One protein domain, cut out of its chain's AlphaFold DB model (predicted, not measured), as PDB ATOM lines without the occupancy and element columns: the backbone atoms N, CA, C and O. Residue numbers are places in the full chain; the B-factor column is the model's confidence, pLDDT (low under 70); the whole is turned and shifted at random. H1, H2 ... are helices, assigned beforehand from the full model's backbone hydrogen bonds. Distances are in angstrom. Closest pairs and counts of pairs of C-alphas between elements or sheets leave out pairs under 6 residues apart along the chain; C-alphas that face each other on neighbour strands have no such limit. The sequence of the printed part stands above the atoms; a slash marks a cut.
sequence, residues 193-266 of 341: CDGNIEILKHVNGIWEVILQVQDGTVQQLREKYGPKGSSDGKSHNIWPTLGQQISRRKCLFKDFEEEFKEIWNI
ATOM      1  N   CYS A 193      30.786  21.679  26.793       50.34
ATOM      2  CA  CYS A 193      31.318  20.512  26.080       50.34
ATOM      3  C   CYS A 193      32.563  19.897  26.755       50.34
ATOM      4  O   CYS A 193      33.040  18.857  26.291       50.34
ATOM      5  N   ASP A 194      33.076  20.522  27.820       61.47
ATOM      6  CA  ASP A 194      34.463  20.369  28.265       61.47
ATOM      7  C   ASP A 194      34.802  18.995  28.840       61.47
ATOM      8  O   ASP A 194      35.831  18.452  28.461       61.47
ATOM      9  N   GLY A 195      33.931  18.346  29.620       66.88
ATOM     10  CA  GLY A 195      34.307  17.091  30.292       66.88
ATOM     11  C   GLY A 195      34.806  15.991  29.340       66.88
ATOM     12  O   GLY A 195      35.835  15.369  29.582       66.88
ATOM     13  N   ASN A 196      34.139  15.791  28.198       69.81
ATOM     14  CA  ASN A 196      34.543  14.745  27.247       69.81
ATOM     15  C   ASN A 196      35.698  15.181  26.327       69.81
ATOM     16  O   ASN A 196      36.385  14.334  25.755       69.81
ATOM     17  N   ILE A 197      35.898  16.490  26.144       76.62
ATOM     18  CA  ILE A 197      36.982  17.040  25.317       76.62
ATOM     19  C   ILE A 197      38.274  17.129  26.132       76.62
ATOM     20  O   ILE A 197      39.347  16.865  25.594       76.62
ATOM     21  N   GLU A 198      38.185  17.444  27.422       78.50
ATOM     22  CA  GLU A 198      39.302  17.429  28.365       78.50
ATOM     23  C   GLU A 198      39.931  16.043  28.466       78.50
ATOM     24  O   GLU A 198      41.155  15.943  28.411       78.50
ATOM     25  N   ILE A 199      39.120  14.979  28.466       75.50
ATOM     26  CA  ILE A 199      39.609  13.590  28.408       75.50
ATOM     27  C   ILE A 199      40.532  13.377  27.195       75.50
ATOM     28  O   ILE A 199      41.533  12.670  27.279       75.50
ATOM     29  N   LEU A 200      40.255  14.031  26.062       79.62
ATOM     30  CA  LEU A 200      41.127  13.983  24.890       79.62
ATOM     31  C   LEU A 200      42.270  15.010  24.910       79.62
ATOM     32  O   LEU A 200      43.181  14.903  24.090       79.62
ATOM     33  N   LYS A 201      42.251  16.030  25.762       77.31
ATOM     34  CA  LYS A 201      43.357  16.998  25.855       77.31
ATOM     35  C   LYS A 201      44.423  16.543  26.848       77.31
ATOM     36  O   LYS A 201      45.602  16.763  26.596       77.31
ATOM     37  N   HIS A 202      44.016  15.875  27.919       78.50
ATOM     38  CA  HIS A 202      44.887  15.453  29.012       78.50
ATOM     39  C   HIS A 202      45.241  13.977  28.904       78.50
ATOM     40  O   HIS A 202      44.874  13.188  29.764       78.50
ATOM     41  N   VAL A 203      45.920  13.610  27.818       83.12
ATOM     42  CA  VAL A 203      46.412  12.242  27.656       83.12
ATOM     43  C   VAL A 203      47.901  12.208  27.988       83.12
ATOM     44  O   VAL A 203      48.725  12.686  27.207       83.12
ATOM     45  N   ASN A 204      48.237  11.652  29.148       82.94
ATOM     46  CA  ASN A 204      49.577  11.540  29.719       82.94
ATOM     47  C   ASN A 204      50.323  10.305  29.178       82.94
ATOM     48  O   ASN A 204      50.910   9.521  29.920       82.94
ATOM     49  N   GLY A 205      50.324  10.136  27.854       85.94
ATOM     50  CA  GLY A 205      51.131   9.127  27.167       85.94
ATOM     51  C   GLY A 205      50.344   8.151  26.295       85.94
ATOM     52  O   GLY A 205      49.128   8.233  26.136       85.94
ATOM     53  N   ILE A 206      51.075   7.220  25.679       85.25
ATOM     54  CA  ILE A 206      50.525   6.301  24.670       85.25
ATOM     55  C   ILE A 206      49.532   5.291  25.258       85.25
ATOM     56  O   ILE A 206      48.557   4.940  24.601       85.25
ATOM     57  N   TRP A 207      49.738   4.875  26.509       86.38
ATOM     58  CA  TRP A 207      48.881   3.904  27.188       86.38
ATOM     59  C   TRP A 207      47.444   4.403  27.348       86.38
ATOM     60  O   TRP A 207      46.490   3.695  27.045       86.38
ATOM     61  N   GLU A 208      47.277   5.661  27.745       87.75
ATOM     62  CA  GLU A 208      45.953   6.264  27.880       87.75
ATOM     63  C   GLU A 208      45.262   6.446  26.520       87.75
ATOM     64  O   GLU A 208      44.050   6.265  26.421       87.75
ATOM     65  N   VAL A 209      46.015   6.722  25.443       91.12
ATOM     66  CA  VAL A 209      45.455   6.722  24.079       91.12
ATOM     67  C   VAL A 209      44.903   5.342  23.719       91.12
ATOM     68  O   VAL A 209      43.814   5.257  23.150       91.12
ATOM     69  N   ILE A 210      45.643   4.279  24.042       90.50
ATOM     70  CA  ILE A 210      45.242   2.889  23.791       90.50
ATOM     71  C   ILE A 210      43.966   2.565  24.575       90.50
ATOM     72  O   ILE A 210      42.989   2.112  23.976       90.50
ATOM     73  N   LEU A 211      43.938   2.881  25.875       89.56
ATOM     74  CA  LEU A 211      42.768   2.666  26.729       89.56
ATOM     75  C   LEU A 211      41.523   3.383  26.193       89.56
ATOM     76  O   LEU A 211      40.484   2.749  26.065       89.56
ATOM     77  N   GLN A 212      41.639   4.649  25.776       93.06
ATOM     78  CA  GLN A 212      40.520   5.424  25.213       93.06
ATOM     79  C   GLN A 212      39.951   4.847  23.907       93.06
ATOM     80  O   GLN A 212      38.810   5.132  23.519       93.06
ATOM     81  N   VAL A 213      40.772   4.124  23.140       94.19
ATOM     82  CA  VAL A 213      40.307   3.444  21.928       94.19
ATOM     83  C   VAL A 213      39.634   2.122  22.296       94.19
ATOM     84  O   VAL A 213      38.566   1.834  21.753       94.19
ATOM     85  N   GLN A 214      40.209   1.362  23.234       91.88
ATOM     86  CA  GLN A 214      39.686   0.069  23.688       91.88
ATOM     87  C   GLN A 214      38.379   0.185  24.484       91.88
ATOM     88  O   GLN A 214      37.465  -0.607  24.270       91.88
ATOM     89  N   ASP A 215      38.260   1.179  25.366       92.06
ATOM     90  CA  ASP A 215      37.069   1.407  26.197       92.06
ATOM     91  C   ASP A 215      35.889   2.034  25.424       92.06
ATOM     92  O   ASP A 215      34.784   2.184  25.950       92.06
ATOM     93  N   GLY A 216      36.106   2.389  24.153       95.06
ATOM     94  CA  GLY A 216      35.099   2.965  23.273       95.06
ATOM     95  C   GLY A 216      34.916   4.481  23.401       95.06
ATOM     96  O   GLY A 216      34.103   5.041  22.660       95.06
ATOM     97  N   THR A 217      35.679   5.187  24.242       93.25
ATOM     98  CA  THR A 217      35.601   6.653  24.407       93.25
ATOM     99  C   THR A 217      35.755   7.381  23.070       93.25
ATOM    100  O   THR A 217      34.960   8.258  22.715       93.25
ATOM    101  N   VAL A 218      36.738   6.976  22.258       94.75
ATOM    102  CA  VAL A 218      36.963   7.553  20.922       94.75
ATOM    103  C   VAL A 218      35.770   7.310  19.982       94.75
ATOM    104  O   VAL A 218      35.465   8.151  19.130       94.75
ATOM    105  N   GLN A 219      35.084   6.176  20.124       95.06
ATOM    106  CA  GLN A 219      33.903   5.846  19.330       95.06
ATOM    107  C   GLN A 219      32.689   6.680  19.763       95.06
ATOM    108  O   GLN A 219      32.050   7.293  18.907       95.06
ATOM    109  N   GLN A 220      32.451   6.819  21.068       94.38
ATOM    110  CA  GLN A 220      31.383   7.664  21.615       94.38
ATOM    111  C   GLN A 220      31.533   9.130  21.181       94.38
ATOM    112  O   GLN A 220      30.566   9.773  20.775       94.38
ATOM    113  N   LEU A 221      32.758   9.665  21.199       93.44
ATOM    114  CA  LEU A 221      33.035  11.028  20.734       93.44
ATOM    115  C   LEU A 221      32.761  11.204  19.238       93.44
ATOM    116  O   LEU A 221      32.238  12.240  18.819       93.44
ATOM    117  N   ARG A 222      33.076  10.187  18.431       94.19
ATOM    118  CA  ARG A 222      32.765  10.180  16.999       94.19
ATOM    119  C   ARG A 222      31.264  10.125  16.741       94.19
ATOM    120  O   ARG A 222      30.803  10.794  15.830       94.19
ATOM    121  N   GLU A 223      30.502   9.379  17.527       94.00
ATOM    122  CA  GLU A 223      29.040   9.315  17.394       94.00
ATOM    123  C   GLU A 223      28.363  10.612  17.851       94.00
ATOM    124  O   GLU A 223      27.417  11.086  17.219       94.00
ATOM    125  N   LYS A 224      28.887  11.226  18.917       93.00
ATOM    126  CA  LYS A 224      28.345  12.462  19.487       93.00
ATOM    127  C   LYS A 224      28.601  13.683  18.602       93.00
ATOM    128  O   LYS A 224      27.690  14.486  18.402       93.00
ATOM    129  N   TYR A 225      29.821  13.826  18.084       93.12
ATOM    130  CA  TYR A 225      30.259  15.039  17.382       93.12
ATOM    131  C   TYR A 225      30.530  14.839  15.886       93.12
ATOM    132  O   TYR A 225      30.698  15.825  15.165       93.12
ATOM    133  N   GLY A 226      30.596  13.590  15.421       93.25
ATOM    134  CA  GLY A 226      30.913  13.254  14.039       93.25
ATOM    135  C   GLY A 226      29.798  13.540  13.043       93.25
ATOM    136  O   GLY A 226      28.691  13.934  13.419       93.25
ATOM    137  N   PRO A 227      30.080  13.350  11.742       93.00
ATOM    138  CA  PRO A 227      29.089  13.503  10.696       93.00
ATOM    139  C   PRO A 227      28.032  12.421  10.905       93.00
ATOM    140  O   PRO A 227      28.321  11.227  10.806       93.00
ATOM    141  N   LYS A 228      26.809  12.835  11.229       90.94
ATOM    142  CA  LYS A 228      25.657  11.936  11.231       90.94
ATOM    143  C   LYS A 228      25.355  11.652   9.766       90.94
ATOM    144  O   LYS A 228      25.291  12.597   8.996       90.94
ATOM    145  N   GLY A 229      25.242  10.383   9.377       82.44
ATOM    146  CA  GLY A 229      25.242   9.917   7.980       82.44
ATOM    147  C   GLY A 229      24.128  10.431   7.051       82.44
ATOM    148  O   GLY A 229      23.889   9.809   6.021       82.44
ATOM    149  N   SER A 230      23.440  11.527   7.374       76.88
ATOM    150  CA  SER A 230      22.644  12.277   6.413       76.88
ATOM    151  C   SER A 230      23.564  13.138   5.548       76.88
ATOM    152  O   SER A 230      24.409  13.878   6.048       76.88
ATOM    153  N   SER A 231      23.375  13.066   4.234       75.12
ATOM    154  CA  SER A 231      24.118  13.830   3.224       75.12
ATOM    155  C   SER A 231      24.117  15.350   3.457       75.12
ATOM    156  O   SER A 231      25.046  16.017   3.014       75.12
ATOM    157  N   ASP A 232      23.152  15.873   4.224       82.94
ATOM    158  CA  ASP A 232      23.029  17.299   4.569       82.94
ATOM    159  C   ASP A 232      23.267  17.612   6.061       82.94
ATOM    160  O   ASP A 232      23.080  18.745   6.519       82.94
ATOM    161  N   GLY A 233      23.667  16.619   6.862       79.31
ATOM    162  CA  GLY A 233      23.930  16.800   8.286       79.31
ATOM    163  C   GLY A 233      25.194  17.624   8.520       79.31
ATOM    164  O   GLY A 233      26.298  17.080   8.520       79.31
ATOM    165  N   LYS A 234      25.052  18.934   8.769       83.56
ATOM    166  CA  LYS A 234      26.169  19.775   9.229       83.56
ATOM    167  C   LYS A 234      26.791  19.145  10.480       83.56
ATOM    168  O   LYS A 234      26.118  18.978  11.496       83.56
ATOM    169  N   SER A 235      28.075  18.794  10.399       87.75
ATOM    170  CA  SER A 235      28.834  18.319  11.556       87.75
ATOM    171  C   SER A 235      28.896  19.397  12.635       87.75
ATOM    172  O   SER A 235      28.804  20.592  12.337       87.75
ATOM    173  N   HIS A 236      29.115  18.991  13.885       89.44
ATOM    174  CA  HIS A 236      29.348  19.940  14.971       89.44
ATOM    175  C   HIS A 236      30.525  20.866  14.618       89.44
ATOM    176  O   HIS A 236      31.508  20.426  14.021       89.44
ATOM    177  N   ASN A 237      30.459  22.142  15.000       90.38
ATOM    178  CA  ASN A 237      31.504  23.136  14.702       90.38
ATOM    179  C   ASN A 237      32.911  22.739  15.204       90.38
ATOM    180  O   ASN A 237      33.903  23.137  14.605       90.38
ATOM    181  N   ILE A 238      33.006  21.920  16.257       89.12
ATOM    182  CA  ILE A 238      34.268  21.410  16.814       89.12
ATOM    183  C   ILE A 238      34.821  20.192  16.063       89.12
ATOM    184  O   ILE A 238      35.963  19.790  16.292       89.12
ATOM    185  N   TRP A 239      34.013  19.569  15.197       93.38
ATOM    186  CA  TRP A 239      34.359  18.318  14.528       93.38
ATOM    187  C   TRP A 239      35.648  18.383  13.697       93.38
ATOM    188  O   TRP A 239      36.403  17.417  13.761       93.38
ATOM    189  N   PRO A 240      35.975  19.467  12.965       90.19
ATOM    190  CA  PRO A 240      37.229  19.531  12.214       90.19
ATOM    191  C   PRO A 240      38.470  19.314  13.096       90.19
ATOM    192  O   PRO A 240      39.352  18.533  12.742       90.19
ATOM    193  N   THR A 241      38.500  19.930  14.281       87.56
ATOM    194  CA  THR A 241      39.604  19.793  15.245       87.56
ATOM    195  C   THR A 241      39.562  18.439  15.952       87.56
ATOM    196  O   THR A 241      40.554  17.707  15.996       87.56
ATOM    197  N   LEU A 242      38.391  18.071  16.477       91.00
ATOM    198  CA  LEU A 242      38.190  16.843  17.244       91.00
ATOM    199  C   LEU A 242      38.392  15.584  16.385       91.00
ATOM    200  O   LEU A 242      39.027  14.616  16.807       91.00
ATOM    201  N   GLY A 243      37.897  15.608  15.151       92.62
ATOM    202  CA  GLY A 243      37.996  14.518  14.190       92.62
ATOM    203  C   GLY A 243      39.440  14.197  13.817       92.62
ATOM    204  O   GLY A 243      39.781  13.021  13.668       92.62
ATOM    205  N   GLN A 244      40.318  15.206  13.741       90.81
ATOM    206  CA  GLN A 244      41.746  14.984  13.517       90.81
ATOM    207  C   GLN A 244      42.394  14.255  14.702       90.81
ATOM    208  O   GLN A 244      43.138  13.296  14.491       90.81
ATOM    209  N   GLN A 245      42.085  14.657  15.939       91.44
ATOM    210  CA  GLN A 245      42.598  13.985  17.139       91.44
ATOM    211  C   GLN A 245      42.103  12.538  17.237       91.44
ATOM    212  O   GLN A 245      42.907  11.629  17.431       91.44
ATOM    213  N   ILE A 246      40.802  12.309  17.031       93.81
ATOM    214  CA  ILE A 246      40.209  10.964  16.999       93.81
ATOM    215  C   ILE A 246      40.891  10.098  15.933       93.81
ATOM    216  O   ILE A 246      41.261   8.958  16.211       93.81
ATOM    217  N   SER A 247      41.104  10.637  14.731       94.25
ATOM    218  CA  SER A 247      41.754   9.895  13.643       94.25
ATOM    219  C   SER A 247      43.192   9.519  13.993       94.25
ATOM    220  O   SER A 247      43.578   8.372  13.796       94.25
ATOM    221  N   ARG A 248      43.968  10.443  14.582       91.50
ATOM    222  CA  ARG A 248      45.337  10.161  15.047       91.50
ATOM    223  C   ARG A 248      45.369   9.052  16.096       91.50
ATOM    224  O   ARG A 248      46.178   8.146  15.960       91.50
ATOM    225  N   ARG A 249      44.470   9.084  17.087       93.25
ATOM    226  CA  ARG A 249      44.381   8.037  18.119       93.25
ATOM    227  C   ARG A 249      44.051   6.668  17.535       93.25
ATOM    228  O   ARG A 249      44.711   5.695  17.871       93.25
ATOM    229  N   LYS A 250      43.069   6.598  16.626       94.38
ATOM    230  CA  LYS A 250      42.716   5.343  15.943       94.38
ATOM    231  C   LYS A 250      43.875   4.804  15.102       94.38
ATOM    232  O   LYS A 250      44.104   3.602  15.108       94.38
ATOM    233  N   CYS A 251      44.602   5.676  14.398       93.56
ATOM    234  CA  CYS A 251      45.795   5.268  13.655       93.56
ATOM    235  C   CYS A 251      46.893   4.753  14.588       93.56
ATOM    236  O   CYS A 251      47.402   3.671  14.344       93.56
ATOM    237  N   LEU A 252      47.195   5.474  15.674       91.12
ATOM    238  CA  LEU A 252      48.210   5.067  16.649       91.12
ATOM    239  C   LEU A 252      47.882   3.708  17.272       91.12
ATOM    240  O   LEU A 252      48.749   2.848  17.354       91.12
ATOM    241  N   PHE A 253      46.624   3.503  17.671       93.56
ATOM    242  CA  PHE A 253      46.167   2.221  18.200       93.56
ATOM    243  C   PHE A 253      46.305   1.100  17.167       93.56
ATOM    244  O   PHE A 253      46.787   0.028  17.504       93.56
ATOM    245  N   LYS A 254      45.950   1.356  15.903       92.31
ATOM    246  CA  LYS A 254      46.107   0.377  14.825       92.31
ATOM    247  C   LYS A 254      47.577   0.041  14.552       92.31
ATOM    248  O   LYS A 254      47.895  -1.128  14.381       92.31
ATOM    249  N   ASP A 255      48.453   1.043  14.499       88.75
ATOM    250  CA  ASP A 255      49.893   0.829  14.321       88.75
ATOM    251  C   ASP A 255      50.451   0.011  15.502       88.75
ATOM    252  O   ASP A 255      51.195  -0.943  15.290       88.75
ATOM    253  N   PHE A 256      50.010   0.304  16.732       90.38
ATOM    254  CA  PHE A 256      50.373  -0.463  17.924       90.38
ATOM    255  C   PHE A 256      49.852  -1.908  17.869       90.38
ATOM    256  O   PHE A 256      50.605  -2.843  18.122       90.38
ATOM    257  N   GLU A 257      48.589  -2.128  17.497       89.00
ATOM    258  CA  GLU A 257      48.046  -3.477  17.307       89.00
ATOM    259  C   GLU A 257      48.785  -4.252  16.216       89.00
ATOM    260  O   GLU A 257      48.967  -5.454  16.366       89.00
ATOM    261  N   GLU A 258      49.199  -3.605  15.121       87.62
ATOM    262  CA  GLU A 258      49.948  -4.247  14.037       87.62
ATOM    263  C   GLU A 258      51.376  -4.618  14.464       87.62
ATOM    264  O   GLU A 258      51.806  -5.738  14.189       87.62
ATOM    265  N   GLU A 259      52.092  -3.723  15.152       87.75
ATOM    266  CA  GLU A 259      53.470  -3.962  15.608       87.75
ATOM    267  C   GLU A 259      53.540  -4.975  16.751       87.75
ATOM    268  O   GLU A 259      54.389  -5.865  16.750       87.75
ATOM    269  N   PHE A 260      52.620  -4.881  17.709       84.06
ATOM    270  CA  PHE A 260      52.605  -5.750  18.881       84.06
ATOM    271  C   PHE A 260      51.715  -6.981  18.690       84.06
ATOM    272  O   PHE A 260      51.596  -7.790  19.609       84.06
ATOM    273  N   LYS A 261      51.132  -7.190  17.502       83.00
ATOM    274  CA  LYS A 261      50.281  -8.354  17.209       83.00
ATOM    275  C   LYS A 261      50.953  -9.674  17.560       83.00
ATOM    276  O   LYS A 261      50.305 -10.587  18.060       83.00
ATOM    277  N   GLU A 262      52.253  -9.772  17.297       76.62
ATOM    278  CA  GLU A 262      53.047 -10.968  17.583       76.62
ATOM    279  C   GLU A 262      53.238 -11.192  19.085       76.62
ATOM    280  O   GLU A 262      53.249 -12.337  19.514       76.62
ATOM    281  N   ILE A 263      53.302 -10.119  19.880       73.44
ATOM    282  CA  ILE A 263      53.424 -10.164  21.345       73.44
ATOM    283  C   ILE A 263      52.072 -10.491  21.998       73.44
ATOM    284  O   ILE A 263      52.019 -11.227  22.980       73.44
ATOM    285  N   TRP A 264      50.969  -9.995  21.435       62.62
ATOM    286  CA  TRP A 264      49.614 -10.269  21.931       62.62
ATOM    287  C   TRP A 264      49.076 -11.643  21.511       62.62
ATOM    288  O   TRP A 264      48.264 -12.222  22.226       62.62
ATOM    289  N   ASN A 265      49.546 -12.189  20.387       62.31
ATOM    290  CA  ASN A 265      49.228 -13.554  19.950       62.31
ATOM    291  C   ASN A 265      50.000 -14.632  20.720       62.31
ATOM    292  O   ASN A 265      49.815 -15.820  20.449       62.31
ATOM    293  N   ILE A 266      50.866 -14.253  21.661       55.12
ATOM    294  CA  ILE A 266      51.496 -15.227  22.535       55.12
ATOM    295  C   ILE A 266      50.421 -15.703  23.524       55.12
ATOM    296  O   ILE A 266      50.211 -15.113  24.583       55.12
TER     297      ILE A 266
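What this domain is: This is residues 193 to 266 of the 341 residues of an uncharacterized protein of Sphaerobolus stellatus (strain SS14) (UniProt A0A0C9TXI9). One long helix, H4, makes the backbone of an elongated shape, and three short helices lie on one side of it: H3 folds back along its first part through a long loop, H2 crosses it, and H1 lies farther out. The loop, residues 226 to 238, reaches out at one end, and residues 258 to 266, with the small helix H5, stick out free at the other. The printed part has 74 residues with five named helices, in the order H1 H2 H3 H4 H5, and no named strand; its class is all helix. It is only just loose, close to compact, with a radius of gyration of the C-alphas of 13.9 A, and spans 46 by 27 by 17 A.

Where its parts are: H1 is residues 194 to 201, 9.8 A from first to last C-alpha, beginning with C-alpha 194 at (34.463, 20.369, 28.265). H2, residues 206 to 214, is 12.5 A long, and H3, residues 217 to 225, is 12.2 A long. H4, residues 239 to 259, is the longest at 29.4 A, from C-alpha 239 at (34.359, 18.318, 14.528) to C-alpha 259 at (53.470, -3.962, 15.608). H5, residues 261 to 264, measures 5.1 A.

How they stand to each other: H3 and H4 touch and form a helical hairpin, at a shallow tilt of 27 degrees, opposite ways; their closest C-alphas, of Tyr 225 and Trp 239, are 6.0 A apart. H2 touches H4, which touches it with residues 249 to 253 alone, and their lines stand about perpendicular at 79 degrees; the closest C-alphas, of Ile 210 and Phe 253, are 5.7 A apart. H2 and H3 are close but not clearly touching, with the C-alphas of Gln 212 and Val 218 closest at 6.0 A. H1 is close but not clearly touching to H3, closest at the C-alphas of Asn 196 and Leu 221, 7.6 A. H1 and H4 are also close but not clearly touching, with the C-alphas of Leu 200 and Gln 245 closest at 7.9 A. H1 and H2 are near each other. H4 and H5 meet only through their link; H5 is apart from H1, H2 and H3. In H2 and H3 every O i to N i+4 pair is within hydrogen-bond range, in H1 3 of 4 and in H4 16 of 17; H5 is too short for such a pair.

The domain as a whole: The two C-alphas farthest apart, of Asp 232 and Ile 266, are 46.8 A apart. The printed part has no cut. The link from H3 to H4, 13 residues, is long; the other links are tight. Mean pLDDT of the printed part is 85.6, with residues 193 to 196 and 264 to 266 under 70.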